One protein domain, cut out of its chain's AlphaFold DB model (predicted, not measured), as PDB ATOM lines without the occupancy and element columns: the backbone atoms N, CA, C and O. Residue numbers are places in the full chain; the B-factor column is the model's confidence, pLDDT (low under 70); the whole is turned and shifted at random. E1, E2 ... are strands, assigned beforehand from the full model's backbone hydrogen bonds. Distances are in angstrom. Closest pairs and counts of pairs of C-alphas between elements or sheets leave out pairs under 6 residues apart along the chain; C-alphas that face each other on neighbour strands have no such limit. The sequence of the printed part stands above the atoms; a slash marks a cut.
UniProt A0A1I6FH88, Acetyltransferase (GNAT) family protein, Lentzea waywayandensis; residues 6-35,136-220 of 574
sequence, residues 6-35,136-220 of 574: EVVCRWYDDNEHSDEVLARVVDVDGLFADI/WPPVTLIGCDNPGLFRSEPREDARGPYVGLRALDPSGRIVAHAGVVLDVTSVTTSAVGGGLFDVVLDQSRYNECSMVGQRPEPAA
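AT A GLANCE: This is residues 6 to 35 and 136 to 220 of the 574 residues of the protein "Acetyltransferase (GNAT) family protein" of Lentzea waywayandensis (UniProt A0A1I6FH88). Two strongly twisted four-stranded sheets form a sandwich, two sheets face to face, with their strands crossed at 46 degrees. At one corner the sheets are joined through E2, which bends and runs on into E3; the turns at Asp 14 and Ala 191 lie at the two ends of the longest axis. The printed part has 115 residues with no named helix and eight named strands, E1 to E8 in order along the chain; the sheets, E2 - E1 - E5 - E6 and E3 - E4 - E8 - E7, are all antiparallel. The class is all strand, though 53 of the 115 residues, under half, are in named elements. The whole is compact, with a radius of gyration of the C-alphas of 13.9 A and spans of 42 by 28 by 28 A.

IN THESE COORDINATES: E1, residues 6 to 13, begins at C-alpha 6 at (-36.242, 55.329, 2.697) and is 21.9 A long. E2, residues 16 to 25, is the longest strand by residues and measures 26.6 A. E3 is residues 27 to 29, 7.0 A, and E4 is residues 139 to 144, 12.5 A, beginning at C-alpha 139 at (-38.366, 41.646, 4.324). E5, residues 162 to 168, measures 18.0 A, and E6, residues 174 to 179, measures 14.2 A. E7, residues 183 to 189, measures 18.0 A. E8, residues 197 to 202, measures 16.1 A and ends at C-alpha 202 at (-34.334, 38.609, 8.929).

HOW THE PARTS SIT: E1 and E2 form a hairpin, with N 9 and O 20 2.8 A apart, within hydrogen-bond range. E1 is also antiparallel to E5 at 138 degrees, with N 8 and O 164 at 2.9 A. E5 and E6 form a hairpin, with N 165 and O 178 at 2.8 A. E2 bends by 54 degrees at residue 22 and runs on into E3 at 87 degrees. E3 is antiparallel to E4, with N 29 and O 140 at 2.9 A. E4 is antiparallel to E8, with N 141 and O 199 at 2.8 A. E7 and E8 form a hairpin, with N 188 and O 198 at 2.9 A. Between the sheets, the closest C-alphas of E2 and E4 are those of Val 25 and Cys 144, 4.4 A apart. E1 and E8 are apart, for instance.

THE WHOLE: The two C-alphas farthest apart, those of Asp 14 and Ala 191, are 42.9 A apart. Residues 36 to 135 are not printed, and C-alphas 35 and 136 are 4.9 A apart across the cut. The link from E4 to E5, 17 residues, is long. The mean pLDDT of the printed part is 79.9; residues 12 to 17, 151 to 162 and 205 to 214 are under 70.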
ATOM      1  N   GLU A   6     -37.485  55.014   1.996       94.88
ATOM      2  CA  GLU A   6     -36.242  55.329   2.697       94.88
ATOM      3  C   GLU A   6     -36.097  54.410   3.911       94.88
ATOM      4  O   GLU A   6     -37.041  54.237   4.680       94.88
ATOM      5  N   VAL A   7     -34.912  53.824   4.078       92.00
ATOM      6  CA  VAL A   7     -34.508  53.155   5.318       92.00
ATOM      7  C   VAL A   7     -33.956  54.229   6.239       92.00
ATOM      8  O   VAL A   7     -33.018  54.934   5.861       92.00
ATOM      9  N   VAL A   8     -34.528  54.358   7.430       88.00
ATOM     10  CA  VAL A   8     -34.162  55.403   8.385       88.00
ATOM     11  C   VAL A   8     -33.735  54.832   9.723       88.00
ATOM     12  O   VAL A   8     -34.248  53.806  10.162       88.00
ATOM     13  N   CYS A   9     -32.819  55.541  10.371       82.12
ATOM     14  CA  CYS A   9     -32.423  55.350  11.755       82.12
ATOM     15  C   CYS A   9     -32.729  56.646  12.515       82.12
ATOM     16  O   CYS A   9     -32.247  57.707  12.124       82.12
ATOM     17  N   ARG A  10     -33.551  56.595  13.560       74.56
ATOM     18  CA  ARG A  10     -33.932  57.746  14.380       74.56
ATOM     19  C   ARG A  10     -33.348  57.615  15.769       74.56
ATOM     20  O   ARG A  10     -33.607  56.643  16.468       74.56
ATOM     21  N   TRP A  11     -32.637  58.640  16.191       70.25
ATOM     22  CA  TRP A  11     -32.015  58.720  17.504       70.25
ATOM     23  C   TRP A  11     -32.869  59.588  18.418       70.25
ATOM     24  O   TRP A  11     -33.338  60.634  17.972       70.25
ATOM     25  N   TYR A  12     -33.050  59.168  19.669       64.50
ATOM     26  CA  TYR A  12     -33.737  59.940  20.705       64.50
ATOM     27  C   TYR A  12     -32.706  60.443  21.723       64.50
ATOM     28  O   TYR A  12     -31.959  59.635  22.270       64.50
ATOM     29  N   ASP A  13     -32.671  61.751  21.973       62.88
ATOM     30  CA  ASP A  13     -31.816  62.384  22.987       62.88
ATOM     31  C   ASP A  13     -32.654  63.407  23.768       62.88
ATOM     32  O   ASP A  13     -33.188  64.326  23.157       62.88
ATOM     33  N   ASP A  14     -32.852  63.196  25.075       55.16
ATOM     34  CA  ASP A  14     -33.488  64.106  26.053       55.16
ATOM     35  C   ASP A  14     -34.497  65.151  25.486       55.16
ATOM     36  O   ASP A  14     -34.377  66.353  25.731       55.16
ATOM     37  N   ASN A  15     -35.546  64.670  24.791       55.84
ATOM     38  CA  ASN A  15     -36.675  65.392  24.148       55.84
ATOM     39  C   ASN A  15     -36.513  65.857  22.685       55.84
ATOM     40  O   ASN A  15     -37.457  66.415  22.124       55.84
ATOM     41  N   GLU A  16     -35.393  65.576  22.026       58.66
ATOM     42  CA  GLU A  16     -35.209  65.761  20.584       58.66
ATOM     43  C   GLU A  16     -35.024  64.415  19.869       58.66
ATOM     44  O   GLU A  16     -34.567  63.423  20.443       58.66
ATOM     45  N   HIS A  17     -35.405  64.371  18.590       65.88
ATOM     46  CA  HIS A  17     -35.139  63.224  17.731       65.88
ATOM     47  C   HIS A  17     -34.456  63.660  16.438       65.88
ATOM     48  O   HIS A  17     -34.813  64.681  15.848       65.88
ATOM     49  N   SER A  18     -33.479  62.877  15.982       73.56
ATOM     50  CA  SER A  18     -32.808  63.096  14.697       73.56
ATOM     51  C   SER A  18     -32.978  61.883  13.797       73.56
ATOM     52  O   SER A  18     -32.828  60.754  14.252       73.56
ATOM     53  N   ASP A  19     -33.298  62.126  12.527       78.38
ATOM     54  CA  ASP A  19     -33.504  61.086  11.522       78.38
ATOM     55  C   ASP A  19     -32.319  61.032  10.556       78.38
ATOM     56  O   ASP A  19     -32.022  62.006   9.863       78.38
ATOM     57  N   GLU A  20     -31.677  59.875  10.464       86.12
ATOM     58  CA  GLU A  20     -30.644  59.569   9.481       86.12
ATOM     59  C   GLU A  20     -31.221  58.646   8.401       86.12
ATOM     60  O   GLU A  20     -31.692  57.547   8.692       86.12
ATOM     61  N   VAL A  21     -31.180  59.078   7.136       91.12
ATOM     62  CA  VAL A  21     -31.537  58.225   5.992       91.12
ATOM     63  C   VAL A  21     -30.329  57.363   5.631       91.12
ATOM     64  O   VAL A  21     -29.325  57.873   5.137       91.12
ATOM     65  N   LEU A  22     -30.437  56.056   5.864       91.06
ATOM     66  CA  LEU A  22     -29.370  55.085   5.622       91.06
ATOM     67  C   LEU A  22     -29.316  54.631   4.161       91.06
ATOM     68  O   LEU A  22     -28.238  54.442   3.606       91.06
ATOM     69  N   ALA A  23     -30.474  54.428   3.535       94.06
ATOM     70  CA  ALA A  23     -30.555  53.971   2.153       94.06
ATOM     71  C   ALA A  23     -31.896  54.333   1.517       94.06
ATOM     72  O   ALA A  23     -32.896  54.551   2.205       94.06
ATOM     73  N   ARG A  24     -31.930  54.333   0.186       95.50
ATOM     74  CA  ARG A  24     -33.145  54.475  -0.614       95.50
ATOM     75  C   ARG A  24     -33.449  53.190  -1.352       95.50
ATOM     76  O   ARG A  24     -32.558  52.544  -1.899       95.50
ATOM     77  N   VAL A  25     -34.727  52.840  -1.378       96.25
ATOM     78  CA  VAL A  25     -35.209  51.541  -1.846       96.25
ATOM     79  C   VAL A  25     -36.334  51.749  -2.859       96.25
ATOM     80  O   VAL A  25     -37.203  52.615  -2.701       96.25
ATOM     81  N   VAL A  26     -36.289  50.999  -3.960       95.75
ATOM     82  CA  VAL A  26     -37.273  51.121  -5.043       95.75
ATOM     83  C   VAL A  26     -38.582  50.452  -4.689       95.75
ATOM     84  O   VAL A  26     -39.634  51.043  -4.930       95.75
ATOM     85  N   ASP A  27     -38.527  49.261  -4.110       94.75
ATOM     86  CA  ASP A  27     -39.718  48.562  -3.648       94.75
ATOM     87  C   ASP A  27     -39.402  47.634  -2.481       94.75
ATOM     88  O   ASP A  27     -38.238  47.369  -2.190       94.75
ATOM     89  N   VAL A  28     -40.433  47.130  -1.818       94.38
ATOM     90  CA  VAL A  28     -40.277  46.187  -0.709       94.38
ATOM     91  C   VAL A  28     -41.187  44.987  -0.901       94.38
ATOM     92  O   VAL A  28     -42.340  45.124  -1.317       94.38
ATOM     93  N   ASP A  29     -40.661  43.813  -0.582       92.69
ATOM     94  CA  ASP A  29     -41.415  42.567  -0.518       92.69
ATOM     95  C   ASP A  29     -41.395  42.004   0.906       92.69
ATOM     96  O   ASP A  29     -40.479  42.283   1.682       92.69
ATOM     97  N   GLY A  30     -42.440  41.268   1.279       88.88
ATOM     98  CA  GLY A  30     -42.611  40.715   2.627       88.88
ATOM     99  C   GLY A  30     -43.044  41.714   3.709       88.88
ATOM    100  O   GLY A  30     -43.513  41.278   4.755       88.88
ATOM    101  N   LEU A  31     -42.972  43.036   3.482       90.19
ATOM    102  CA  LEU A  31     -43.336  44.046   4.496       90.19
ATOM    103  C   LEU A  31     -44.776  43.890   5.014       90.19
ATOM    104  O   LEU A  31     -44.993  43.938   6.216       90.19
ATOM    105  N   PHE A  32     -45.718  43.661   4.100       89.88
ATOM    106  CA  PHE A  32     -47.154  43.519   4.380       89.88
ATOM    107  C   PHE A  32     -47.585  42.058   4.561       89.88
ATOM    108  O   PHE A  32     -48.756  41.740   4.382       89.88
ATOM    109  N   ALA A  33     -46.635  41.139   4.739       85.38
ATOM    110  CA  ALA A  33     -46.967  39.740   4.950       85.38
ATOM    111  C   ALA A  33     -47.507  39.553   6.367       85.38
ATOM    112  O   ALA A  33     -46.959  40.138   7.303       85.38
ATOM    113  N   ASP A  34     -48.528  38.708   6.499       76.31
ATOM    114  CA  ASP A  34     -49.005  38.265   7.803       76.31
ATOM    115  C   ASP A  34     -47.863  37.643   8.602       76.31
ATOM    116  O   ASP A  34     -46.958  36.998   8.049       76.31
ATOM    117  N   ILE A  35     -47.921  37.831   9.916       74.50
ATOM    118  CA  ILE A  35     -47.056  37.106  10.830       74.50
ATOM    119  C   ILE A  35     -47.270  35.606  10.614       74.50
ATOM    120  O   ILE A  35     -48.402  35.151  10.444       74.50
ATOM    121  N   TRP A 136     -42.007  36.867  12.235       76.31
ATOM    122  CA  TRP A 136     -42.212  37.783  11.139       76.31
ATOM    123  C   TRP A 136     -41.459  37.316   9.880       76.31
ATOM    124  O   TRP A 136     -40.247  37.076   9.947       76.31
ATOM    125  N   PRO A 137     -42.127  37.216   8.711       82.81
ATOM    126  CA  PRO A 137     -41.460  36.856   7.468       82.81
ATOM    127  C   PRO A 137     -40.317  37.821   7.125       82.81
ATOM    128  O   PRO A 137     -40.422  39.023   7.429       82.81
ATOM    129  N   PRO A 138     -39.268  37.335   6.430       88.75
ATOM    130  CA  PRO A 138     -38.203  38.187   5.930       88.75
ATOM    131  C   PRO A 138     -38.739  39.336   5.080       88.75
ATOM    132  O   PRO A 138     -39.690  39.176   4.313       88.75
ATOM    133  N   VAL A 139     -38.082  40.488   5.177       92.12
ATOM    134  CA  VAL A 139     -38.366  41.646   4.324       92.12
ATOM    135  C   VAL A 139     -37.275  41.752   3.275       92.12
ATOM    136  O   VAL A 139     -36.091  41.754   3.605       92.12
ATOM    137  N   THR A 140     -37.657  41.869   2.007       95.88
ATOM    138  CA  THR A 140     -36.704  42.110   0.919       95.88
ATOM    139  C   THR A 140     -36.797  43.558   0.464       95.88
ATOM    140  O   THR A 140     -37.826  43.991  -0.051       95.88
ATOM    141  N   LEU A 141     -35.710  44.308   0.624       96.81
ATOM    142  CA  LEU A 141     -35.543  45.635   0.042       96.81
ATOM    143  C   LEU A 141     -35.081  45.474  -1.406       96.81
ATOM    144  O   LEU A 141     -33.988  44.967  -1.640       96.81
ATOM    145  N   ILE A 142     -35.889  45.902  -2.370       96.94
ATOM    146  CA  ILE A 142     -35.623  45.753  -3.802       96.94
ATOM    147  C   ILE A 142     -35.012  47.048  -4.343       96.94
ATOM    148  O   ILE A 142     -35.604  48.129  -4.240       96.94
ATOM    149  N   GLY A 143     -33.832  46.948  -4.957       96.31
ATOM    150  CA  GLY A 143     -33.133  48.089  -5.549       96.31
ATOM    151  C   GLY A 143     -32.656  49.131  -4.529       96.31
ATOM    152  O   GLY A 143     -32.880  50.322  -4.730       96.31
ATOM    153  N   CYS A 144     -32.028  48.680  -3.446       96.56
ATOM    154  CA  CYS A 144     -31.373  49.480  -2.411       96.56
ATOM    155  C   CYS A 144     -30.049  50.090  -2.910       96.56
ATOM    156  O   CYS A 144     -29.246  49.386  -3.523       96.56
ATOM    157  N   ASP A 145     -29.795  51.376  -2.658       94.38
ATOM    158  CA  ASP A 145     -28.589  52.072  -3.137       94.38
ATOM    159  C   ASP A 145     -27.345  51.911  -2.249       94.38
ATOM    160  O   ASP A 145     -26.232  51.828  -2.773       94.38
ATOM    161  N   ASN A 146     -27.506  51.835  -0.927       88.81
ATOM    162  CA  ASN A 146     -26.386  51.812   0.012       88.81
ATOM    163  C   ASN A 146     -26.569  50.810   1.169       88.81
ATOM    164  O   ASN A 146     -26.599  51.197   2.340       88.81
ATOM    165  N   PRO A 147     -26.643  49.497   0.882       85.94
ATOM    166  CA  PRO A 147     -26.843  48.484   1.920       85.94
ATOM    167  C   PRO A 147     -25.676  48.372   2.913       85.94
ATOM    168  O   PRO A 147     -25.834  47.796   3.984       85.94
ATOM    169  N   GLY A 148     -24.497  48.924   2.591       82.81
ATOM    170  CA  GLY A 148     -23.311  48.877   3.454       82.81
ATOM    171  C   GLY A 148     -23.410  49.727   4.727       82.81
ATOM    172  O   GLY A 148     -22.541  49.614   5.591       82.81
ATOM    173  N   LEU A 149     -24.442  50.570   4.851       81.38
ATOM    174  CA  LEU A 149     -24.708  51.363   6.056       81.38
ATOM    175  C   LEU A 149     -25.559  50.629   7.100       81.38
ATOM    176  O   LEU A 149     -25.692  51.124   8.218       81.38
ATOM    177  N   PHE A 150     -26.105  49.454   6.779       82.81
ATOM    178  CA  PHE A 150     -26.868  48.655   7.733       82.81
ATOM    179  C   PHE A 150     -25.902  48.046   8.759       82.81
ATOM    180  O   PHE A 150     -25.124  47.147   8.442       82.81
ATOM    181  N   ARG A 151     -25.898  48.584   9.984       66.62
ATOM    182  CA  ARG A 151     -25.082  48.077  11.096       66.62
ATOM    183  C   ARG A 151     -25.947  47.236  12.025       66.62
ATOM    184  O   ARG A 151     -26.948  47.726  12.534       66.62
ATOM    185  N   SER A 152     -25.512  46.012  12.304       53.94
ATOM    186  CA  SER A 152     -26.033  45.182  13.390       53.94
ATOM    187  C   SER A 152     -25.200  45.437  14.656       53.94
ATOM    188  O   SER A 152     -24.258  44.693  14.929       53.94
ATOM    189  N   GLU A 153     -25.457  46.502  15.415       51.16
ATOM    190  CA  GLU A 153     -24.877  46.617  16.764       51.16
ATOM    191  C   GLU A 153     -25.989  46.719  17.814       51.16
ATOM    192  O   GLU A 153     -26.753  47.684  17.789       51.16
ATOM    193  N   PRO A 154     -26.085  45.755  18.749       45.22
ATOM    194  CA  PRO A 154     -26.919  45.909  19.928       45.22
ATOM    195  C   PRO A 154     -26.217  46.869  20.894       45.22
ATOM    196  O   PRO A 154     -25.065  46.641  21.271       45.22
ATOM    197  N   ARG A 155     -26.893  47.942  21.310       43.97
ATOM    198  CA  ARG A 155     -26.499  48.683  22.514       43.97
ATOM    199  C   ARG A 155     -27.292  48.154  23.707       43.97
ATOM    200  O   ARG A 155     -28.458  47.807  23.571       43.97
ATOM    201  N   GLU A 156     -26.613  48.044  24.847       39.62
ATOM    202  CA  GLU A 156     -27.127  47.460  26.097       39.62
ATOM    203  C   GLU A 156     -28.165  48.344  26.820       39.62
ATOM    204  O   GLU A 156     -28.689  47.938  27.856       39.62
ATOM    205  N   ASP A 157     -28.487  49.537  26.311       41.09
ATOM    206  CA  ASP A 157     -29.508  50.416  26.871       41.09
ATOM    207  C   ASP A 157     -30.852  50.277  26.137       41.09
ATOM    208  O   ASP A 157     -30.948  50.327  24.914       41.09
ATOM    209  N   ALA A 158     -31.934  50.124  26.904       40.62
ATOM    210  CA  ALA A 158     -33.304  49.877  26.437       40.62
ATOM    211  C   ALA A 158     -33.961  51.043  25.647       40.62
ATOM    212  O   ALA A 158     -35.184  51.148  25.594       40.62
ATOM    213  N   ARG A 159     -33.169  51.941  25.045       48.78
ATOM    214  CA  ARG A 159     -33.600  53.058  24.187       48.78
ATOM    215  C   ARG A 159     -32.739  53.134  22.919       48.78
ATOM    216  O   ARG A 159     -32.197  54.185  22.585       48.78
ATOM    217  N   GLY A 160     -32.571  52.006  22.231       52.00
ATOM    218  CA  GLY A 160     -31.898  51.973  20.929       52.00
ATOM    219  C   GLY A 160     -32.582  52.885  19.892       52.00
ATOM    220  O   GLY A 160     -33.762  53.220  20.046       52.00
ATOM    221  N   PRO A 161     -31.868  53.314  18.835       56.38
ATOM    222  CA  PRO A 161     -32.460  54.137  17.790       56.38
ATOM    223  C   PRO A 161     -33.563  53.381  17.040       56.38
ATOM    224  O   PRO A 161     -33.443  52.186  16.768       56.38
ATOM    225  N   TYR A 162     -34.633  54.083  16.671       69.19
ATOM    226  CA  TYR A 162     -35.691  53.534  15.830       69.19
ATOM    227  C   TYR A 162     -35.155  53.238  14.441       69.19
ATOM    228  O   TYR A 162     -34.641  54.129  13.774       69.19
ATOM    229  N   VAL A 163     -35.342  52.010  13.975       76.25
ATOM    230  CA  VAL A 163     -35.013  51.638  12.608       76.25
ATOM    231  C   VAL A 163     -36.286  51.247  11.873       76.25
ATOM    232  O   VAL A 163     -37.106  50.476  12.372       76.25
ATOM    233  N   GLY A 164     -36.489  51.830  10.696       83.81
ATOM    234  CA  GLY A 164     -37.752  51.680   9.989       83.81
ATOM    235  C   GLY A 164     -37.700  52.073   8.525       83.81
ATOM    236  O   GLY A 164     -36.726  52.637   8.027       83.81
ATOM    237  N   LEU A 165     -38.793  51.774   7.837       89.88
ATOM    238  CA  LEU A 165     -39.058  52.172   6.466       89.88
ATOM    239  C   LEU A 165     -40.021  53.354   6.441       89.88
ATOM    240  O   LEU A 165     -41.035  53.360   7.136       89.88
ATOM    241  N   ARG A 166     -39.729  54.330   5.585       91.50
ATOM    242  CA  ARG A 166     -40.641  55.417   5.215       91.50
ATOM    243  C   ARG A 166     -41.115  55.206   3.801       91.50
ATOM    244  O   ARG A 166     -40.284  55.188   2.902       91.50
ATOM    245  N   ALA A 167     -42.417  55.081   3.588       93.00
ATOM    246  CA  ALA A 167     -42.990  55.144   2.248       93.00
ATOM    247  C   ALA A 167     -43.048  56.598   1.770       93.00
ATOM    248  O   ALA A 167     -43.404  57.480   2.547       93.00
ATOM    249  N   LEU A 168     -42.727  56.845   0.499       93.88
ATOM    250  CA  LEU A 168     -42.620  58.184  -0.079       93.88
ATOM    251  C   LEU A 168     -43.522  58.372  -1.304       93.88
ATOM    252  O   LEU A 168     -43.570  57.525  -2.201       93.88
ATOM    253  N   ASP A 169     -44.157  59.538  -1.393       92.81
ATOM    254  CA  ASP A 169     -44.877  59.981  -2.593       92.81
ATOM    255  C   ASP A 169     -43.926  60.626  -3.642       92.81
ATOM    256  O   ASP A 169     -42.706  60.660  -3.428       92.81
ATOM    257  N   PRO A 170     -44.400  61.067  -4.833       93.25
ATOM    258  CA  PRO A 170     -43.504  61.556  -5.887       93.25
ATOM    259  C   PRO A 170     -42.795  62.862  -5.533       93.25
ATOM    260  O   PRO A 170     -41.782  63.186  -6.151       93.25
ATOM    261  N   SER A 171     -43.317  63.597  -4.550       91.19
ATOM    262  CA  SER A 171     -42.711  64.817  -4.021       91.19
ATOM    263  C   SER A 171     -41.650  64.543  -2.951       91.19
ATOM    264  O   SER A 171     -40.934  65.462  -2.561       91.19
ATOM    265  N   GLY A 172     -41.522  63.289  -2.500       89.88
ATOM    266  CA  GLY A 172     -40.665  62.903  -1.379       89.88
ATOM    267  C   GLY A 172     -41.326  63.092  -0.012       89.88
ATOM    268  O   GLY A 172     -40.648  62.983   1.005       89.88
ATOM    269  N   ARG A 173     -42.636  63.369   0.037       89.50
ATOM    270  CA  ARG A 173     -43.385  63.420   1.297       89.50
ATOM    271  C   ARG A 173     -43.503  62.013   1.869       89.50
ATOM    272  O   ARG A 173     -43.794  61.065   1.138       89.50
ATOM    273  N   ILE A 174     -43.324  61.909   3.180       89.75
ATOM    274  CA  ILE A 174     -43.530  60.665   3.914       89.75
ATOM    275  C   ILE A 174     -45.030  60.370   3.964       89.75
ATOM    276  O   ILE A 174     -45.827  61.198   4.401       89.75
ATOM    277  N   VAL A 175     -45.394  59.199   3.460       88.38
ATOM    278  CA  VAL A 175     -46.760  58.679   3.412       88.38
ATOM    279  C   VAL A 175     -47.058  57.867   4.664       88.38
ATOM    280  O   VAL A 175     -48.089  58.063   5.291       88.38
ATOM    281  N   ALA A 176     -46.159  56.953   5.017       87.31
ATOM    282  CA  ALA A 176     -46.346  56.024   6.122       87.31
ATOM    283  C   ALA A 176     -44.998  55.528   6.652       87.31
ATOM    284  O   ALA A 176     -43.974  55.618   5.964       87.31
ATOM    285  N   HIS A 177     -45.026  54.981   7.863       85.56
ATOM    286  CA  HIS A 177     -43.882  54.400   8.554       85.56
ATOM    287  C   HIS A 177     -44.142  52.921   8.849       85.56
ATOM    288  O   HIS A 177     -45.271  52.547   9.142       85.56
ATOM    289  N   ALA A 178     -43.098  52.099   8.808       85.75
ATOM    290  CA  ALA A 178     -43.128  50.731   9.325       85.75
ATOM    291  C   ALA A 178     -41.816  50.418  10.044       85.75
ATOM    292  O   ALA A 178     -40.747  50.798   9.564       85.75
ATOM    293  N   GLY A 179     -41.876  49.742  11.190       81.38
ATOM    294  CA  GLY A 179     -40.686  49.215  11.853       81.38
ATOM    295  C   GLY A 179     -40.087  48.032  11.085       81.38
ATOM    296  O   GLY A 179     -40.820  47.209  10.542       81.38
ATOM    297  N   VAL A 180     -38.753  47.952  11.038       82.31
ATOM    298  CA  VAL A 180     -38.011  46.778  10.541       82.31
ATOM    299  C   VAL A 180     -36.721  46.591  11.336       82.31
ATOM    300  O   VAL A 180     -36.115  47.562  11.785       82.31
ATOM    301  N   VAL A 181     -36.251  45.350  11.448       81.00
ATOM    302  CA  VAL A 181     -34.897  45.050  11.944       81.00
ATOM    303  C   VAL A 181     -33.926  45.001  10.763       81.00
ATOM    304  O   VAL A 181     -34.235  44.406   9.733       81.00
ATOM    305  N   LEU A 182     -32.739  45.602  10.880       84.44
ATOM    306  CA  LEU A 182     -31.707  45.561   9.826       84.44
ATOM    307  C   LEU A 182     -30.742  44.374   9.972       84.44
ATOM    308  O   LEU A 182     -29.532  44.520   9.791       84.44
ATOM    309  N   ASP A 183     -31.279  43.187  10.254       84.69
ATOM    310  CA  ASP A 183     -30.504  41.944  10.300       84.69
ATOM    311  C   ASP A 183     -30.351  41.386   8.876       84.69
ATOM    312  O   ASP A 183     -31.174  40.631   8.364       84.69
ATOM    313  N   VAL A 184     -29.291  41.813   8.184       88.31
ATOM    314  CA  VAL A 184     -29.042  41.455   6.780       88.31
ATOM    315  C   VAL A 184     -28.628  39.988   6.645       88.31
ATOM    316  O   VAL A 184     -27.570  39.580   7.117       88.31
ATOM    317  N   THR A 185     -29.419  39.209   5.908       90.00
ATOM    318  CA  THR A 185     -29.125  37.796   5.596       90.00
ATOM    319  C   THR A 185     -28.433  37.625   4.251       90.00
ATOM    320  O   THR A 185     -27.570  36.761   4.094       90.00
ATOM    321  N   SER A 186     -28.790  38.445   3.259       92.62
ATOM    322  CA  SER A 186     -28.160  38.413   1.942       92.62
ATOM    323  C   SER A 186     -28.248  39.756   1.227       92.62
ATOM    324  O   SER A 186     -29.174  40.539   1.445       92.62
ATOM    325  N   VAL A 187     -27.264  40.007   0.362       95.56
ATOM    326  CA  VAL A 187     -27.196  41.170  -0.525       95.56
ATOM    327  C   VAL A 187     -26.832  40.667  -1.915       95.56
ATOM    328  O   VAL A 187     -25.807  40.008  -2.097       95.56
ATOM    329  N   THR A 188     -27.663  40.975  -2.903       95.69
ATOM    330  CA  THR A 188     -27.449  40.586  -4.303       95.69
ATOM    331  C   THR A 188     -27.593  41.793  -5.216       95.69
ATOM    332  O   THR A 188     -28.215  42.781  -4.844       95.69
ATOM    333  N   THR A 189     -26.989  41.771  -6.405       95.81
ATOM    334  CA  THR A 189     -27.185  42.856  -7.380       95.81
ATOM    335  C   THR A 189     -28.627  42.862  -7.863       95.81
ATOM    336  O   THR A 189     -29.112  41.834  -8.336       95.81
ATOM    337  N   SER A 190     -29.275  44.019  -7.799       94.81
ATOM    338  CA  SER A 190     -30.673  44.154  -8.171       94.81
ATOM    339  C   SER A 190     -30.872  44.153  -9.683       94.81
ATOM    340  O   SER A 190     -30.113  44.770 -10.435       94.81
ATOM    341  N   ALA A 191     -31.952  43.519 -10.137       93.56
ATOM    342  CA  ALA A 191     -32.358  43.556 -11.540       93.56
ATOM    343  C   ALA A 191     -32.958  44.914 -11.957       93.56
ATOM    344  O   ALA A 191     -33.046  45.201 -13.152       93.56
ATOM    345  N   VAL A 192     -33.381  45.753 -11.002       91.31
ATOM    346  CA  VAL A 192     -34.116  46.991 -11.308       91.31
ATOM    347  C   VAL A 192     -33.218  48.165 -11.717       91.31
ATOM    348  O   VAL A 192     -33.722  49.137 -12.280       91.31
ATOM    349  N   GLY A 193     -31.898  48.091 -11.495       88.75
ATOM    350  CA  GLY A 193     -30.960  49.135 -11.916       88.75
ATOM    351  C   GLY A 193     -29.497  48.846 -11.572       88.75
ATOM    352  O   GLY A 193     -29.187  48.156 -10.606       88.75
ATOM    353  N   GLY A 194     -28.577  49.393 -12.373       89.56
ATOM    354  CA  GLY A 194     -27.139  49.246 -12.138       89.56
ATOM    355  C   GLY A 194     -26.680  49.991 -10.881       89.56
ATOM    356  O   GLY A 194     -27.034  51.151 -10.695       89.56
ATOM    357  N   GLY A 195     -25.872  49.331 -10.045       90.25
ATOM    358  CA  GLY A 195     -25.368  49.890  -8.783       90.25
ATOM    359  C   GLY A 195     -26.338  49.786  -7.603       90.25
ATOM    360  O   GLY A 195     -26.066  50.375  -6.564       90.25
ATOM    361  N   LEU A 196     -27.444  49.052  -7.763       96.38
ATOM    362  CA  LEU A 196     -28.441  48.820  -6.722       96.38
ATOM    363  C   LEU A 196     -28.471  47.349  -6.308       96.38
ATOM    364  O   LEU A 196     -28.035  46.471  -7.059       96.38
ATOM    365  N   PHE A 197     -29.012  47.083  -5.123       96.94
ATOM    366  CA  PHE A 197     -28.944  45.782  -4.472       96.94
ATOM    367  C   PHE A 197     -30.299  45.325  -3.943       96.94
ATOM    368  O   PHE A 197     -31.041  46.123  -3.380       96.94
ATOM    369  N   ASP A 198     -30.603  44.041  -4.082       96.62
ATOM    370  CA  ASP A 198     -31.713  43.418  -3.370       96.62
ATOM    371  C   ASP A 198     -31.174  42.862  -2.046       96.62
ATOM    372  O   ASP A 198     -30.198  42.100  -2.039       96.62
ATOM    373  N   VAL A 199     -31.761  43.296  -0.930       95.94
ATOM    374  CA  VAL A 199     -31.297  43.002   0.434       95.94
ATOM    375  C   VAL A 199     -32.382  42.250   1.180       95.94
ATOM    376  O   VAL A 199     -33.481  42.772   1.334       95.94
ATOM    377  N   VAL A 200     -32.069  41.060   1.680       94.50
ATOM    378  CA  VAL A 200     -33.004  40.269   2.490       94.50
ATOM    379  C   VAL A 200     -32.692  40.485   3.967       94.50
ATOM    380  O   VAL A 200     -31.561  40.257   4.401       94.50
ATOM    381  N   LEU A 201     -33.694  40.904   4.732       89.81
ATOM    382  CA  LEU A 201     -33.624  41.171   6.164       89.81
ATOM    383  C   LEU A 201     -34.352  40.067   6.942       89.81
ATOM    384  O   LEU A 201     -35.513  39.778   6.650       89.81
ATOM    385  N   ASP A 202     -33.695  39.482   7.940       84.75
ATOM    386  CA  ASP A 202     -34.334  38.609   8.929       84.75
ATOM    387  C   ASP A 202     -35.153  39.460   9.903       84.75
ATOM    388  O   ASP A 202     -34.681  40.489  10.381       84.75
ATOM    389  N   GLN A 203     -36.396  39.059  10.155       82.12
ATOM    390  CA  GLN A 203     -37.311  39.750  11.065       82.12
ATOM    391  C   GLN A 203     -37.696  38.886  12.270       82.12
ATOM    392  O   GLN A 203     -38.530  39.305  13.064       82.12
ATOM    393  N   SER A 204     -37.067  37.722  12.463       72.38
ATOM    394  CA  SER A 204     -37.337  36.820  13.593       72.38
ATOM    395  C   SER A 204     -37.143  37.457  14.973       72.38
ATOM    396  O   SER A 204     -37.686  36.968  15.956       72.38
ATOM    397  N   ARG A 205     -36.388  38.560  15.055       67.25
ATOM    398  CA  ARG A 205     -36.149  39.340  16.279       67.25
ATOM    399  C   ARG A 205     -37.010  40.595  16.402       67.25
ATOM    400  O   ARG A 205     -36.806  41.378  17.329       67.25
ATOM    401  N   TYR A 206     -37.904  40.846  15.449       65.12
ATOM    402  CA  TYR A 206     -38.803  41.989  15.526       65.12
ATOM    403  C   TYR A 206     -39.817  41.756  16.651       65.12
ATOM    404  O   TYR A 206     -40.537  40.763  16.636       65.12
ATOM    405  N   ASN A 207     -39.864  42.677  17.612       60.22
ATOM    406  CA  ASN A 207     -40.837  42.673  18.697       60.22
ATOM    407  C   ASN A 207     -41.768  43.884  18.536       60.22
ATOM    408  O   ASN A 207     -41.307  45.029  18.537       60.22
ATOM    409  N   GLU A 208     -43.072  43.626  18.417       53.31
ATOM    410  CA  GLU A 208     -44.128  44.643  18.299       53.31
ATOM    411  C   GLU A 208     -44.228  45.551  19.534       53.31
ATOM    412  O   GLU A 208     -44.735  46.665  19.438       53.31
ATOM    413  N   CYS A 209     -43.685  45.124  20.680       37.88
ATOM    414  CA  CYS A 209     -43.777  45.823  21.964       37.88
ATOM    415  C   CYS A 209     -42.873  47.075  22.075       37.88
ATOM    416  O   CYS A 209     -42.802  47.721  23.120       37.88
ATOM    417  N   SER A 210     -42.165  47.453  21.005       39.56
ATOM    418  CA  SER A 210     -41.510  48.763  20.940       39.56
ATOM    419  C   SER A 210     -42.537  49.814  20.509       39.56
ATOM    420  O   SER A 210     -43.288  49.576  19.573       39.56
ATOM    421  N   MET A 211     -42.578  50.976  21.175       39.75
ATOM    422  CA  MET A 211     -43.501  52.106  20.924       39.75
ATOM    423  C   MET A 211     -43.370  52.754  19.521       39.75
ATOM    424  O   MET A 211     -43.426  53.977  19.384       39.75
ATOM    425  N   VAL A 212     -43.073  51.986  18.470       44.34
ATOM    426  CA  VAL A 212     -42.480  52.505  17.247       44.34
ATOM    427  C   VAL A 212     -42.957  51.766  16.000       44.34
ATOM    428  O   VAL A 212     -42.407  50.742  15.614       44.34
ATOM    429  N   GLY A 213     -43.952  52.357  15.332       54.81
ATOM    430  CA  GLY A 213     -44.400  52.015  13.978       54.81
ATOM    431  C   GLY A 213     -44.752  50.540  13.781       54.81
ATOM    432  O   GLY A 213     -43.894  49.753  13.376       54.81
ATOM    433  N   GLN A 214     -46.024  50.198  13.995       65.56
ATOM    434  CA  GLN A 214     -46.552  48.855  13.752       65.56
ATOM    435  C   GLN A 214     -46.266  48.396  12.316       65.56
ATOM    436  O   GLN A 214     -46.285  49.186  11.364       65.56
ATOM    437  N   ARG A 215     -45.978  47.103  12.159       77.44
ATOM    438  CA  ARG A 215     -45.858  46.496  10.836       77.44
ATOM    439  C   ARG A 215     -47.229  46.524  10.152       77.44
ATOM    440  O   ARG A 215     -48.212  46.131  10.774       77.44
ATOM    441  N   PRO A 216     -47.320  47.001   8.900       83.75
ATOM    442  CA  PRO A 216     -48.607  47.126   8.245       83.75
ATOM    443  C   PRO A 216     -49.188  45.760   7.879       83.75
ATOM    444  O   PRO A 216     -48.490  44.910   7.323       83.75
ATOM    445  N   GLU A 217     -50.484  45.591   8.124       83.44
ATOM    446  CA  GLU A 217     -51.256  44.420   7.700       83.44
ATOM    447  C   GLU A 217     -51.335  44.317   6.163       83.44
ATOM    448  O   GLU A 217     -51.173  45.326   5.458       83.44
ATOM    449  N   PRO A 218     -51.662  43.138   5.599       87.69
ATOM    450  CA  PRO A 218     -51.825  42.970   4.154       87.69
ATOM    451  C   PRO A 218     -52.769  43.990   3.507       87.69
ATOM    452  O   PRO A 218     -52.475  44.496   2.415       87.69
ATOM    453  N   ALA A 219     -53.867  44.339   4.188       87.06
ATOM    454  CA  ALA A 219     -54.864  45.304   3.721       87.06
ATOM    455  C   ALA A 219     -54.262  46.700   3.461       87.06
ATOM    456  O   ALA A 219     -54.641  47.391   2.509       87.06
ATOM    457  N   ALA A 220     -53.234  47.091   4.223       90.38
ATOM    458  CA  ALA A 220     -52.557  48.374   4.073       90.38
ATOM    459  C   ALA A 220     -51.807  48.505   2.738       90.38
ATOM    460  O   ALA A 220     -51.553  49.619   2.275       90.38
TER     461      ALA A 220